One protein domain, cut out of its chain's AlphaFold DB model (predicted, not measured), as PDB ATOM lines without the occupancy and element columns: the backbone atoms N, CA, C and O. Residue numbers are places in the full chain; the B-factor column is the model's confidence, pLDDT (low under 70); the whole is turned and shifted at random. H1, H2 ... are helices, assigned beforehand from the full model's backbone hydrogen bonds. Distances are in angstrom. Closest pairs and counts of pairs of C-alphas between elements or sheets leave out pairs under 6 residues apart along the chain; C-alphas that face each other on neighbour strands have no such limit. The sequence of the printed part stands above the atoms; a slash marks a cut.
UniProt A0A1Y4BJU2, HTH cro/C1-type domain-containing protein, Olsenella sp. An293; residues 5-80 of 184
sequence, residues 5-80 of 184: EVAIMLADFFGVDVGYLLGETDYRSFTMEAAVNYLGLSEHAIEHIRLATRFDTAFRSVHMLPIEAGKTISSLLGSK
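AT A GLANCE: This is residues 5 to 80 of the 184 residues of the protein "HTH cro/C1-type domain-containing protein" of Olsenella sp. An293 (UniProt A0A1Y4BJU2). Five short helices are strung in an open horseshoe: H1 and H2 make a small corner at one end, the link of residues 23 to 31 crosses to the other part, and there H3, H4 and H5 follow in a chain of contacts, H4 between H3 and H5. No named helix of the one part touches one of the other, H1 and H2 being apart from H3, H4 and H5, with an open gap between the two parts, and residues 75 to 80, of which 75 to 77 belong to H5, stick out. The printed part has 76 residues, with five named helices in the order H1 to H5 and no named strand; the class is all helix. It is only just compact, close to loose, with a radius of gyration of the C-alphas of 13.6 A and spans of 34 by 33 by 23 A.

HOW THE PARTS SIT: H1, residues 5 to 14, touches H2, residues 18 to 22; their closest C-alphas, of Ala 11 and Val 18, are 5.1 A apart. H2 is apart from H3, residues 32 to 39. H3 touches H4, residues 43 to 53, about perpendicular at 84 degrees, with the closest C-alphas, of Val 36 and Glu 43, 6.0 A apart. H4 touches H5, residues 66 to 77, at a steep tilt of 54 degrees, opposite ways; their closest C-alphas, of Thr 53 and Gly 70, are 4.6 A apart. H1 is apart from H3, H4 and H5. In H1, H2, H3, H4 and H5 every O i to N i+4 pair is within hydrogen-bond range.

IN THESE COORDINATES: H1 begins at C-alpha 5 (43.688, 75.285, 129.823) and is 14.4 A long; H2 measures 6.3 A and H3 10.4 A. H4 is 15.4 A long and begins at C-alpha 43 (15.275, 72.714, 134.728). H5, 16.4 A, ends at C-alpha 77 (23.161, 87.539, 139.847).

THE WHOLE: The C-alphas farthest apart, of Asp 26 and Ser 61, are 36.5 A apart. The printed part has no cut. The link from H4 to H5, 12 residues, is long. Mean pLDDT of the printed part is 75.1; residues 25 to 30 and 54 to 67 are among those under 70.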
ATOM      1  N   GLU A   5      44.572  74.971 130.950       78.81
ATOM      2  CA  GLU A   5      43.688  75.285 129.823       78.81
ATOM      3  C   GLU A   5      43.182  74.029 129.105       78.81
ATOM      4  O   GLU A   5      41.996  73.927 128.807       78.81
ATOM      5  N   VAL A   6      44.051  73.042 128.862       83.50
ATOM      6  CA  VAL A   6      43.657  71.788 128.199       83.50
ATOM      7  C   VAL A   6      42.717  70.967 129.078       83.50
ATOM      8  O   VAL A   6      41.757  70.396 128.570       83.50
ATOM      9  N   ALA A   7      42.946  70.932 130.388       81.19
ATOM     10  CA  ALA A   7      42.050  70.250 131.315       81.19
ATOM     11  C   ALA A   7      40.680  70.945 131.421       81.19
ATOM     12  O   ALA A   7      39.671  70.251 131.435       81.19
ATOM     13  N   ILE A   8      40.623  72.281 131.409       77.50
ATOM     14  CA  ILE A   8      39.361  73.042 131.343       77.50
ATOM     15  C   ILE A   8      38.596  72.717 130.055       77.50
ATOM     16  O   ILE A   8      37.408  72.409 130.116       77.50
ATOM     17  N   MET A   9      39.274  72.715 128.903       78.56
ATOM     18  CA  MET A   9      38.645  72.374 127.621       78.56
ATOM     19  C   MET A   9      38.102  70.943 127.596       78.56
ATOM     20  O   MET A   9      37.010  70.704 127.090       78.56
ATOM     21  N   LEU A  10      38.854  69.982 128.137       79.31
ATOM     22  CA  LEU A  10      38.413  68.589 128.208       79.31
ATOM     23  C   LEU A  10      37.244  68.419 129.181       79.31
ATOM     24  O   LEU A  10      36.307  67.688 128.876       79.31
ATOM     25  N   ALA A  11      37.287  69.090 130.333       76.00
ATOM     26  CA  ALA A  11      36.223  69.029 131.329       76.00
ATOM     27  C   ALA A  11      34.918  69.547 130.723       76.00
ATOM     28  O   ALA A  11      33.888  68.872 130.765       76.00
ATOM     29  N   ASP A  12      34.999  70.680 130.028       68.06
ATOM     30  CA  ASP A  12      33.869  71.231 129.302       68.06
ATOM     31  C   ASP A  12      33.382  70.291 128.185       68.06
ATOM     32  O   ASP A  12      32.196  69.972 128.157       68.06
ATOM     33  N   PHE A  13      34.274  69.737 127.351       74.12
ATOM     34  CA  PHE A  13      33.906  68.781 126.294       74.12
ATOM     35  C   PHE A  13      33.131  67.569 126.827       74.12
ATOM     36  O   PHE A  13      32.143  67.142 126.231       74.12
ATOM     37  N   PHE A  14      33.560  67.015 127.960       74.38
ATOM     38  CA  PHE A  14      32.902  65.867 128.582       74.38
ATOM     39  C   PHE A  14      31.716  66.251 129.475       74.38
ATOM     40  O   PHE A  14      31.029  65.368 129.985       74.38
ATOM     41  N   GLY A  15      31.449  67.546 129.672       65.19
ATOM     42  CA  GLY A  15      30.391  68.013 130.564       65.19
ATOM     43  C   GLY A  15      30.670  67.757 132.047       65.19
ATOM     44  O   GLY A  15      29.725  67.719 132.830       65.19
ATOM     45  N   VAL A  16      31.935  67.591 132.427       66.94
ATOM     46  CA  VAL A  16      32.391  67.284 133.791       66.94
ATOM     47  C   VAL A  16      33.179  68.456 134.379       66.94
ATOM     48  O   VAL A  16      33.556  69.378 133.664       66.94
ATOM     49  N   ASP A  17      33.422  68.438 135.687       69.69
ATOM     50  CA  ASP A  17      34.296  69.420 136.334       69.69
ATOM     51  C   ASP A  17      35.782  69.100 136.089       69.69
ATOM     52  O   ASP A  17      36.168  67.949 135.863       69.69
ATOM     53  N   VAL A  18      36.647  70.110 136.155       76.44
ATOM     54  CA  VAL A  18      38.099  69.925 136.021       76.44
ATOM     55  C   VAL A  18      38.653  69.045 137.140       76.44
ATOM     56  O   VAL A  18      39.497  68.192 136.873       76.44
ATOM     57  N   GLY A  19      38.139  69.182 138.364       71.06
ATOM     58  CA  GLY A  19      38.477  68.326 139.497       71.06
ATOM     59  C   GLY A  19      38.178  66.854 139.215       71.06
ATOM     60  O   GLY A  19      39.008  65.998 139.514       71.06
ATOM     61  N   TYR A  20      37.076  66.547 138.516       72.50
ATOM     62  CA  TYR A  20      36.762  65.178 138.086       72.50
ATOM     63  C   TYR A  20      37.848  64.605 137.163       72.50
ATOM     64  O   TYR A  20      38.278  63.465 137.341       72.50
ATOM     65  N   LEU A  21      38.357  65.400 136.214       75.94
ATOM     66  CA  LEU A  21      39.480  64.984 135.363       75.94
ATOM     67  C   LEU A  21      40.800  64.840 136.128       75.94
ATOM     68  O   LEU A  21      41.674  64.080 135.706       75.94
ATOM     69  N   LEU A  22      40.952  65.563 137.237       80.12
ATOM     70  CA  LEU A  22      42.125  65.513 138.108       80.12
ATOM     71  C   LEU A  22      42.014  64.450 139.214       80.12
ATOM     72  O   LEU A  22      42.965  64.263 139.972       80.12
ATOM     73  N   GLY A  23      40.903  63.709 139.274       69.94
ATOM     74  CA  GLY A  23      40.679  62.658 140.266       69.94
ATOM     75  C   GLY A  23      40.230  63.171 141.637       69.94
ATOM     76  O   GLY A  23      40.273  62.417 142.612       69.94
ATOM     77  N   GLU A  24      39.785  64.426 141.729       72.50
ATOM     78  CA  GLU A  24      39.103  64.959 142.907       72.50
ATOM     79  C   GLU A  24      37.727  64.286 143.014       72.50
ATOM     80  O   GLU A  24      36.795  64.565 142.261       72.50
ATOM     81  N   THR A  25      37.631  63.314 143.920       53.75
ATOM     82  CA  THR A  25      36.489  62.390 144.049       53.75
ATOM     83  C   THR A  25      35.458  62.832 145.086       53.75
ATOM     84  O   THR A  25      34.433  62.175 145.238       53.75
ATOM     85  N   ASP A  26      35.678  63.971 145.747       51.19
ATOM     86  CA  ASP A  26      34.774  64.532 146.764       51.19
ATOM     87  C   ASP A  26      33.621  65.363 146.158       51.19
ATOM     88  O   ASP A  26      33.023  66.231 146.798       51.19
ATOM     89  N   TYR A  27      33.290  65.109 144.890       50.91
ATOM     90  CA  TYR A  27      32.255  65.839 144.172       50.91
ATOM     91  C   TYR A  27      30.891  65.164 144.312       50.91
ATOM     92  O   TYR A  27      30.695  64.001 143.955       50.91
ATOM     93  N   ARG A  28      29.896  65.936 144.758       43.62
ATOM     94  CA  ARG A  28      28.487  65.577 144.566       43.62
ATOM     95  C   ARG A  28      28.234  65.520 143.060       43.62
ATOM     96  O   ARG A  28      28.356  66.541 142.389       43.62
ATOM     97  N   SER A  29      27.866  64.358 142.524       49.69
ATOM     98  CA  SER A  29      27.315  64.263 141.171       49.69
ATOM     99  C   SER A  29      26.078  65.160 141.101       49.69
ATOM    100  O   SER A  29      25.048  64.852 141.703       49.69
ATOM    101  N   PHE A  30      26.190  66.310 140.442       62.25
ATOM    102  CA  PHE A  30      25.119  67.297 140.406       62.25
ATOM    103  C   PHE A  30      24.119  66.898 139.314       62.25
ATOM    104  O   PHE A  30      24.248  67.275 138.153       62.25
ATOM    105  N   THR A  31      23.159  66.043 139.667       79.81
ATOM    106  CA  THR A  31      22.027  65.715 138.784       79.81
ATOM    107  C   THR A  31      21.153  66.953 138.575       79.81
ATOM    108  O   THR A  31      21.048  67.771 139.491       79.81
ATOM    109  N   MET A  32      20.465  67.058 137.435       80.31
ATOM    110  CA  MET A  32      19.518  68.156 137.187       80.31
ATOM    111  C   MET A  32      18.440  68.251 138.278       80.31
ATOM    112  O   MET A  32      18.147  69.338 138.760       80.31
ATOM    113  N   GLU A  33      17.923  67.116 138.752       79.38
ATOM    114  CA  GLU A  33      16.960  67.070 139.859       79.38
ATOM    115  C   GLU A  33      17.517  67.711 141.143       79.38
ATOM    116  O   GLU A  33      16.871  68.555 141.764       79.38
ATOM    117  N   ALA A  34      18.754  67.371 141.519       83.88
ATOM    118  CA  ALA A  34      19.434  68.005 142.649       83.88
ATOM    119  C   ALA A  34      19.642  69.516 142.435       83.88
ATOM    120  O   ALA A  34      19.525  70.281 143.391       83.88
ATOM    121  N   ALA A  35      19.910  69.952 141.201       84.56
ATOM    122  CA  ALA A  35      20.062  71.362 140.852       84.56
ATOM    123  C   ALA A  35      18.749  72.140 141.008       84.56
ATOM    124  O   ALA A  35      18.741  73.190 141.649       84.56
ATOM    125  N   VAL A  36      17.643  71.605 140.479       84.00
ATOM    126  CA  VAL A  36      16.289  72.164 140.624       84.00
ATOM    127  C   VAL A  36      15.933  72.306 142.101       84.00
ATOM    128  O   VAL A  36      15.558  73.391 142.545       84.00
ATOM    129  N   ASN A  37      16.133  71.243 142.883       84.88
ATOM    130  CA  ASN A  37      15.828  71.241 144.314       84.88
ATOM    131  C   ASN A  37      16.698  72.225 145.109       84.88
ATOM    132  O   ASN A  37      16.210  72.854 146.045       84.88
ATOM    133  N   TYR A  38      17.979  72.360 144.759       86.12
ATOM    134  CA  TYR A  38      18.902  73.246 145.468       86.12
ATOM    135  C   TYR A  38      18.700  74.725 145.114       86.12
ATOM    136  O   TYR A  38      18.768  75.578 145.994       86.12
ATOM    137  N   LEU A  39      18.472  75.035 143.836       88.56
ATOM    138  CA  LEU A  39      18.373  76.412 143.341       88.56
ATOM    139  C   LEU A  39      16.945  76.966 143.393       88.56
ATOM    140  O   LEU A  39      16.772  78.180 143.320       88.56
ATOM    141  N   GLY A  40      15.925  76.106 143.477       88.62
ATOM    142  CA  GLY A  40      14.520  76.513 143.375       88.62
ATOM    143  C   GLY A  40      14.135  77.030 141.984       88.62
ATOM    144  O   GLY A  40      13.129  77.718 141.832       88.62
ATOM    145  N   LEU A  41      14.945  76.725 140.968       90.00
ATOM    146  CA  LEU A  41      14.732  77.122 139.579       90.00
ATOM    147  C   LEU A  41      14.241  75.930 138.760       90.00
ATOM    148  O   LEU A  41      14.585  74.787 139.048       90.00
ATOM    149  N   SER A  42      13.470  76.199 137.706       91.69
ATOM    150  CA  SER A  42      13.096  75.157 136.747       91.69
ATOM    151  C   SER A  42      14.325  74.608 136.014       91.69
ATOM    152  O   SER A  42      15.306  75.324 135.808       91.69
ATOM    153  N   GLU A  43      14.243  73.354 135.560       87.50
ATOM    154  CA  GLU A  43      15.275  72.714 134.728       87.50
ATOM    155  C   GLU A  43      15.659  73.595 133.531       87.50
ATOM    156  O   GLU A  43      16.837  73.853 133.297       87.50
ATOM    157  N   HIS A  44      14.661  74.171 132.857       88.69
ATOM    158  CA  HIS A  44      14.874  75.059 131.719       88.69
ATOM    159  C   HIS A  44      15.651  76.339 132.078       88.69
ATOM    160  O   HIS A  44      16.550  76.755 131.348       88.69
ATOM    161  N   ALA A  45      15.349  76.964 133.222       89.50
ATOM    162  CA  ALA A  45      16.081  78.146 133.682       89.50
ATOM    163  C   ALA A  45      17.539  77.810 134.040       89.50
ATOM    164  O   ALA A  45      18.452  78.573 133.714       89.50
ATOM    165  N   ILE A  46      17.766  76.651 134.664       88.56
ATOM    166  CA  ILE A  46      19.105  76.153 134.997       88.56
ATOM    167  C   ILE A  46      19.898  75.860 133.721       88.56
ATOM    168  O   ILE A  46      21.066  76.244 133.632       88.56
ATOM    169  N   GLU A  47      19.280  75.250 132.709       84.75
ATOM    170  CA  GLU A  47      19.908  75.051 131.401       84.75
ATOM    171  C   GLU A  47      20.272  76.373 130.729       84.75
ATOM    172  O   GLU A  47      21.383  76.494 130.224       84.75
ATOM    173  N   HIS A  48      19.409  77.390 130.762       85.31
ATOM    174  CA  HIS A  48      19.737  78.705 130.208       85.31
ATOM    175  C   HIS A  48      20.909  79.382 130.926       85.31
ATOM    176  O   HIS A  48      21.802  79.905 130.258       85.31
ATOM    177  N   ILE A  49      20.964  79.328 132.261       86.12
ATOM    178  CA  ILE A  49      22.120  79.833 133.021       86.12
ATOM    179  C   ILE A  49      23.382  79.050 132.640       86.12
ATOM    180  O   ILE A  49      24.431  79.643 132.382       86.12
ATOM    181  N   ARG A  50      23.285  77.720 132.547       81.12
ATOM    182  CA  ARG A  50      24.390  76.851 132.130       81.12
ATOM    183  C   ARG A  50      24.873  77.204 130.720       81.12
ATOM    184  O   ARG A  50      26.068  77.359 130.514       81.12
ATOM    185  N   LEU A  51      23.976  77.380 129.756       77.19
ATOM    186  CA  LEU A  51      24.321  77.730 128.374       77.19
ATOM    187  C   LEU A  51      24.939  79.129 128.260       77.19
ATOM    188  O   LEU A  51      25.862  79.327 127.471       77.19
ATOM    189  N   ALA A  52      24.469  80.087 129.063       76.69
ATOM    190  CA  ALA A  52      25.013  81.442 129.110       76.69
ATOM    191  C   ALA A  52      26.422  81.511 129.727       76.69
ATOM    192  O   ALA A  52      27.118  82.510 129.557       76.69
ATOM    193  N   THR A  53      26.844  80.464 130.440       75.31
ATOM    194  CA  THR A  53      28.120  80.414 131.172       75.31
ATOM    195  C   THR A  53      29.115  79.382 130.621       75.31
ATOM    196  O   THR A  53      30.247  79.331 131.100       75.31
ATOM    197  N   ARG A  54      28.743  78.586 129.602       68.31
ATOM    198  CA  ARG A  54      29.581  77.527 128.997       68.31
ATOM    199  C   ARG A  54      30.232  77.905 127.668       68.31
ATOM    200  O   ARG A  54      29.761  78.773 126.940       68.31
ATOM    201  N   PHE A  55      31.328  77.210 127.360       53.41
ATOM    202  CA  PHE A  55      32.274  77.547 126.295       53.41
ATOM    203  C   PHE A  55      31.765  77.284 124.869       53.41
ATOM    204  O   PHE A  55      32.171  77.976 123.939       53.41
ATOM    205  N   ASP A  56      30.853  76.334 124.677       56.28
ATOM    206  CA  ASP A  56      30.338  75.915 123.367       56.28
ATOM    207  C   ASP A  56      29.107  76.706 122.881       56.28
ATOM    208  O   ASP A  56      28.819  76.736 121.674       56.28
ATOM    209  N   THR A  57      28.398  77.369 123.801       54.16
ATOM    210  CA  THR A  57      27.148  78.097 123.521       54.16
ATOM    211  C   THR A  57      27.164  79.578 123.873       54.16
ATOM    212  O   THR A  57      26.357  80.321 123.307       54.16
ATOM    213  N   ALA A  58      28.089  80.044 124.721       51.84
ATOM    214  CA  ALA A  58      28.293  81.468 124.959       51.84
ATOM    215  C   ALA A  58      28.916  82.110 123.708       51.84
ATOM    216  O   ALA A  58      30.127  82.200 123.550       51.84
ATOM    217  N   PHE A  59      28.048  82.555 122.800       53.09
ATOM    218  CA  PHE A  59      28.358  83.448 121.686       53.09
ATOM    219  C   PHE A  59      29.275  82.854 120.601       53.09
ATOM    220  O   PHE A  59      30.431  83.234 120.437       53.09
ATOM    221  N   ARG A  60      28.691  82.052 119.695       52.09
ATOM    222  CA  ARG A  60      29.293  81.787 118.365       52.09
ATOM    223  C   ARG A  60      29.522  83.070 117.535       52.09
ATOM    224  O   ARG A  60      30.195  83.027 116.511       52.09
ATOM    225  N   SER A  61      29.000  84.215 117.984       52.97
ATOM    226  CA  SER A  61      29.264  85.563 117.473       52.97
ATOM    227  C   SER A  61      30.421  86.261 118.227       52.97
ATOM    228  O   SER A  61      30.224  87.229 118.952       52.97
ATOM    229  N   VAL A  62      31.634  85.735 118.054       53.09
ATOM    230  CA  VAL A  62      32.947  86.418 117.913       53.09
ATOM    231  C   VAL A  62      33.497  87.395 118.992       53.09
ATOM    232  O   VAL A  62      34.673  87.724 118.881       53.09
ATOM    233  N   HIS A  63      32.821  87.819 120.070       56.91
ATOM    234  CA  HIS A  63      33.409  88.876 120.945       56.91
ATOM    235  C   HIS A  63      33.442  88.676 122.470       56.91
ATOM    236  O   HIS A  63      33.903  89.586 123.151       56.91
ATOM    237  N   MET A  64      33.023  87.537 123.030       62.91
ATOM    238  CA  MET A  64      33.081  87.327 124.486       62.91
ATOM    239  C   MET A  64      33.664  85.957 124.821       62.91
ATOM    240  O   MET A  64      33.171  84.938 124.339       62.91
ATOM    241  N   LEU A  65      34.716  85.924 125.642       64.94
ATOM    242  CA  LEU A  65      35.292  84.676 126.128       64.94
ATOM    243  C   LEU A  65      34.374  84.054 127.199       64.94
ATOM    244  O   LEU A  65      33.759  84.774 127.985       64.94
ATOM    245  N   PRO A  66      34.315  82.721 127.328       64.19
ATOM    246  CA  PRO A  66      33.424  82.058 128.292       64.19
ATOM    247  C   PRO A  66      33.677  82.433 129.759       64.19
ATOM    248  O   PRO A  66      32.737  82.567 130.538       64.19
ATOM    249  N   ILE A  67      34.935  82.693 130.130       68.62
ATOM    250  CA  ILE A  67      35.293  83.218 131.459       68.62
ATOM    251  C   ILE A  67      34.674  84.608 131.688       68.62
ATOM    252  O   ILE A  67      34.236  84.922 132.794       68.62
ATOM    253  N   GLU A  68      34.599  85.436 130.647       76.62
ATOM    254  CA  GLU A  68      33.993  86.769 130.707       76.62
ATOM    255  C   GLU A  68      32.467  86.677 130.790       76.62
ATOM    256  O   GLU A  68      31.858  87.412 131.567       76.62
ATOM    257  N   ALA A  69      31.852  85.733 130.071       76.94
ATOM    258  CA  ALA A  69      30.420  85.451 130.164       76.94
ATOM    259  C   ALA A  69      30.036  84.954 131.568       76.94
ATOM    260  O   ALA A  69      29.152  85.523 132.211       76.94
ATOM    261  N   GLY A  70      30.772  83.970 132.097       80.44
ATOM    262  CA  GLY A  70      30.606  83.467 133.461       80.44
ATOM    263  C   GLY A  70      30.754  84.563 134.513       80.44
ATOM    264  O   GLY A  70      29.910  84.683 135.405       80.44
ATOM    265  N   LYS A  71      31.775  85.419 134.379       84.25
ATOM    266  CA  LYS A  71      31.972  86.579 135.259       84.25
ATOM    267  C   LYS A  71      30.808  87.564 135.162       84.25
ATOM    268  O   LYS A  71      30.311  87.995 136.193       84.25
ATOM    269  N   THR A  72      30.352  87.887 133.954       86.75
ATOM    270  CA  THR A  72      29.257  88.844 133.724       86.75
ATOM    271  C   THR A  72      27.951  88.359 134.351       86.75
ATOM    272  O   THR A  72      27.324  89.101 135.106       86.75
ATOM    273  N   ILE A  73      27.571  87.100 134.112       89.25
ATOM    274  CA  ILE A  73      26.375  86.495 134.716       89.25
ATOM    275  C   ILE A  73      26.511  86.423 136.240       89.25
ATOM    276  O   ILE A  73      25.576  86.778 136.953       89.25
ATOM    277  N   SER A  74      27.680  86.027 136.755       90.12
ATOM    278  CA  SER A  74      27.919  85.971 138.204       90.12
ATOM    279  C   SER A  74      27.811  87.349 138.855       90.12
ATOM    280  O   SER A  74      27.235  87.472 139.930       90.12
ATOM    281  N   SER A  75      28.329  88.393 138.204       92.62
ATOM    282  CA  SER A  75      28.202  89.767 138.684       92.62
ATOM    283  C   SER A  75      26.744  90.225 138.682       92.62
ATOM    284  O   SER A  75      26.293  90.746 139.696       92.62
ATOM    285  N   LEU A  76      25.987  89.963 137.611       93.81
ATOM    286  CA  LEU A  76      24.556  90.277 137.531       93.81
ATOM    287  C   LEU A  76      23.756  89.621 138.667       93.81
ATOM    288  O   LEU A  76      23.045  90.310 139.396       93.81
ATOM    289  N   LEU A  77      23.888  88.302 138.826       92.75
ATOM    290  CA  LEU A  77      23.161  87.539 139.847       92.75
ATOM    291  C   LEU A  77      23.643  87.859 141.271       92.75
ATOM    292  O   LEU A  77      22.891  87.708 142.229       92.75
ATOM    293  N   GLY A  78      24.896  88.300 141.411       93.88
ATOM    294  CA  GLY A  78      25.507  88.705 142.676       93.88
ATOM    295  C   GLY A  78      25.343  90.186 143.023       93.88
ATOM    296  O   GLY A  78      25.872  90.614 144.051       93.88
ATOM    297  N   SER A  79      24.654  90.977 142.194       96.88
ATOM    298  CA  SER A  79      24.422  92.397 142.464       96.88
ATOM    299  C   SER A  79      23.655  92.584 143.774       96.88
ATOM    300  O   SER A  79      22.683  91.879 144.056       96.88
ATOM    301  N   LYS A  80      24.014  93.612 144.549       96.00
ATOM    302  CA  LYS A  80      23.290  93.984 145.780       96.00
ATOM    303  C   LYS A  80      21.845  94.403 145.504       96.00
ATOM    304  O   LYS A  80      21.031  94.421 146.421       96.00
TER     305      LYS A  80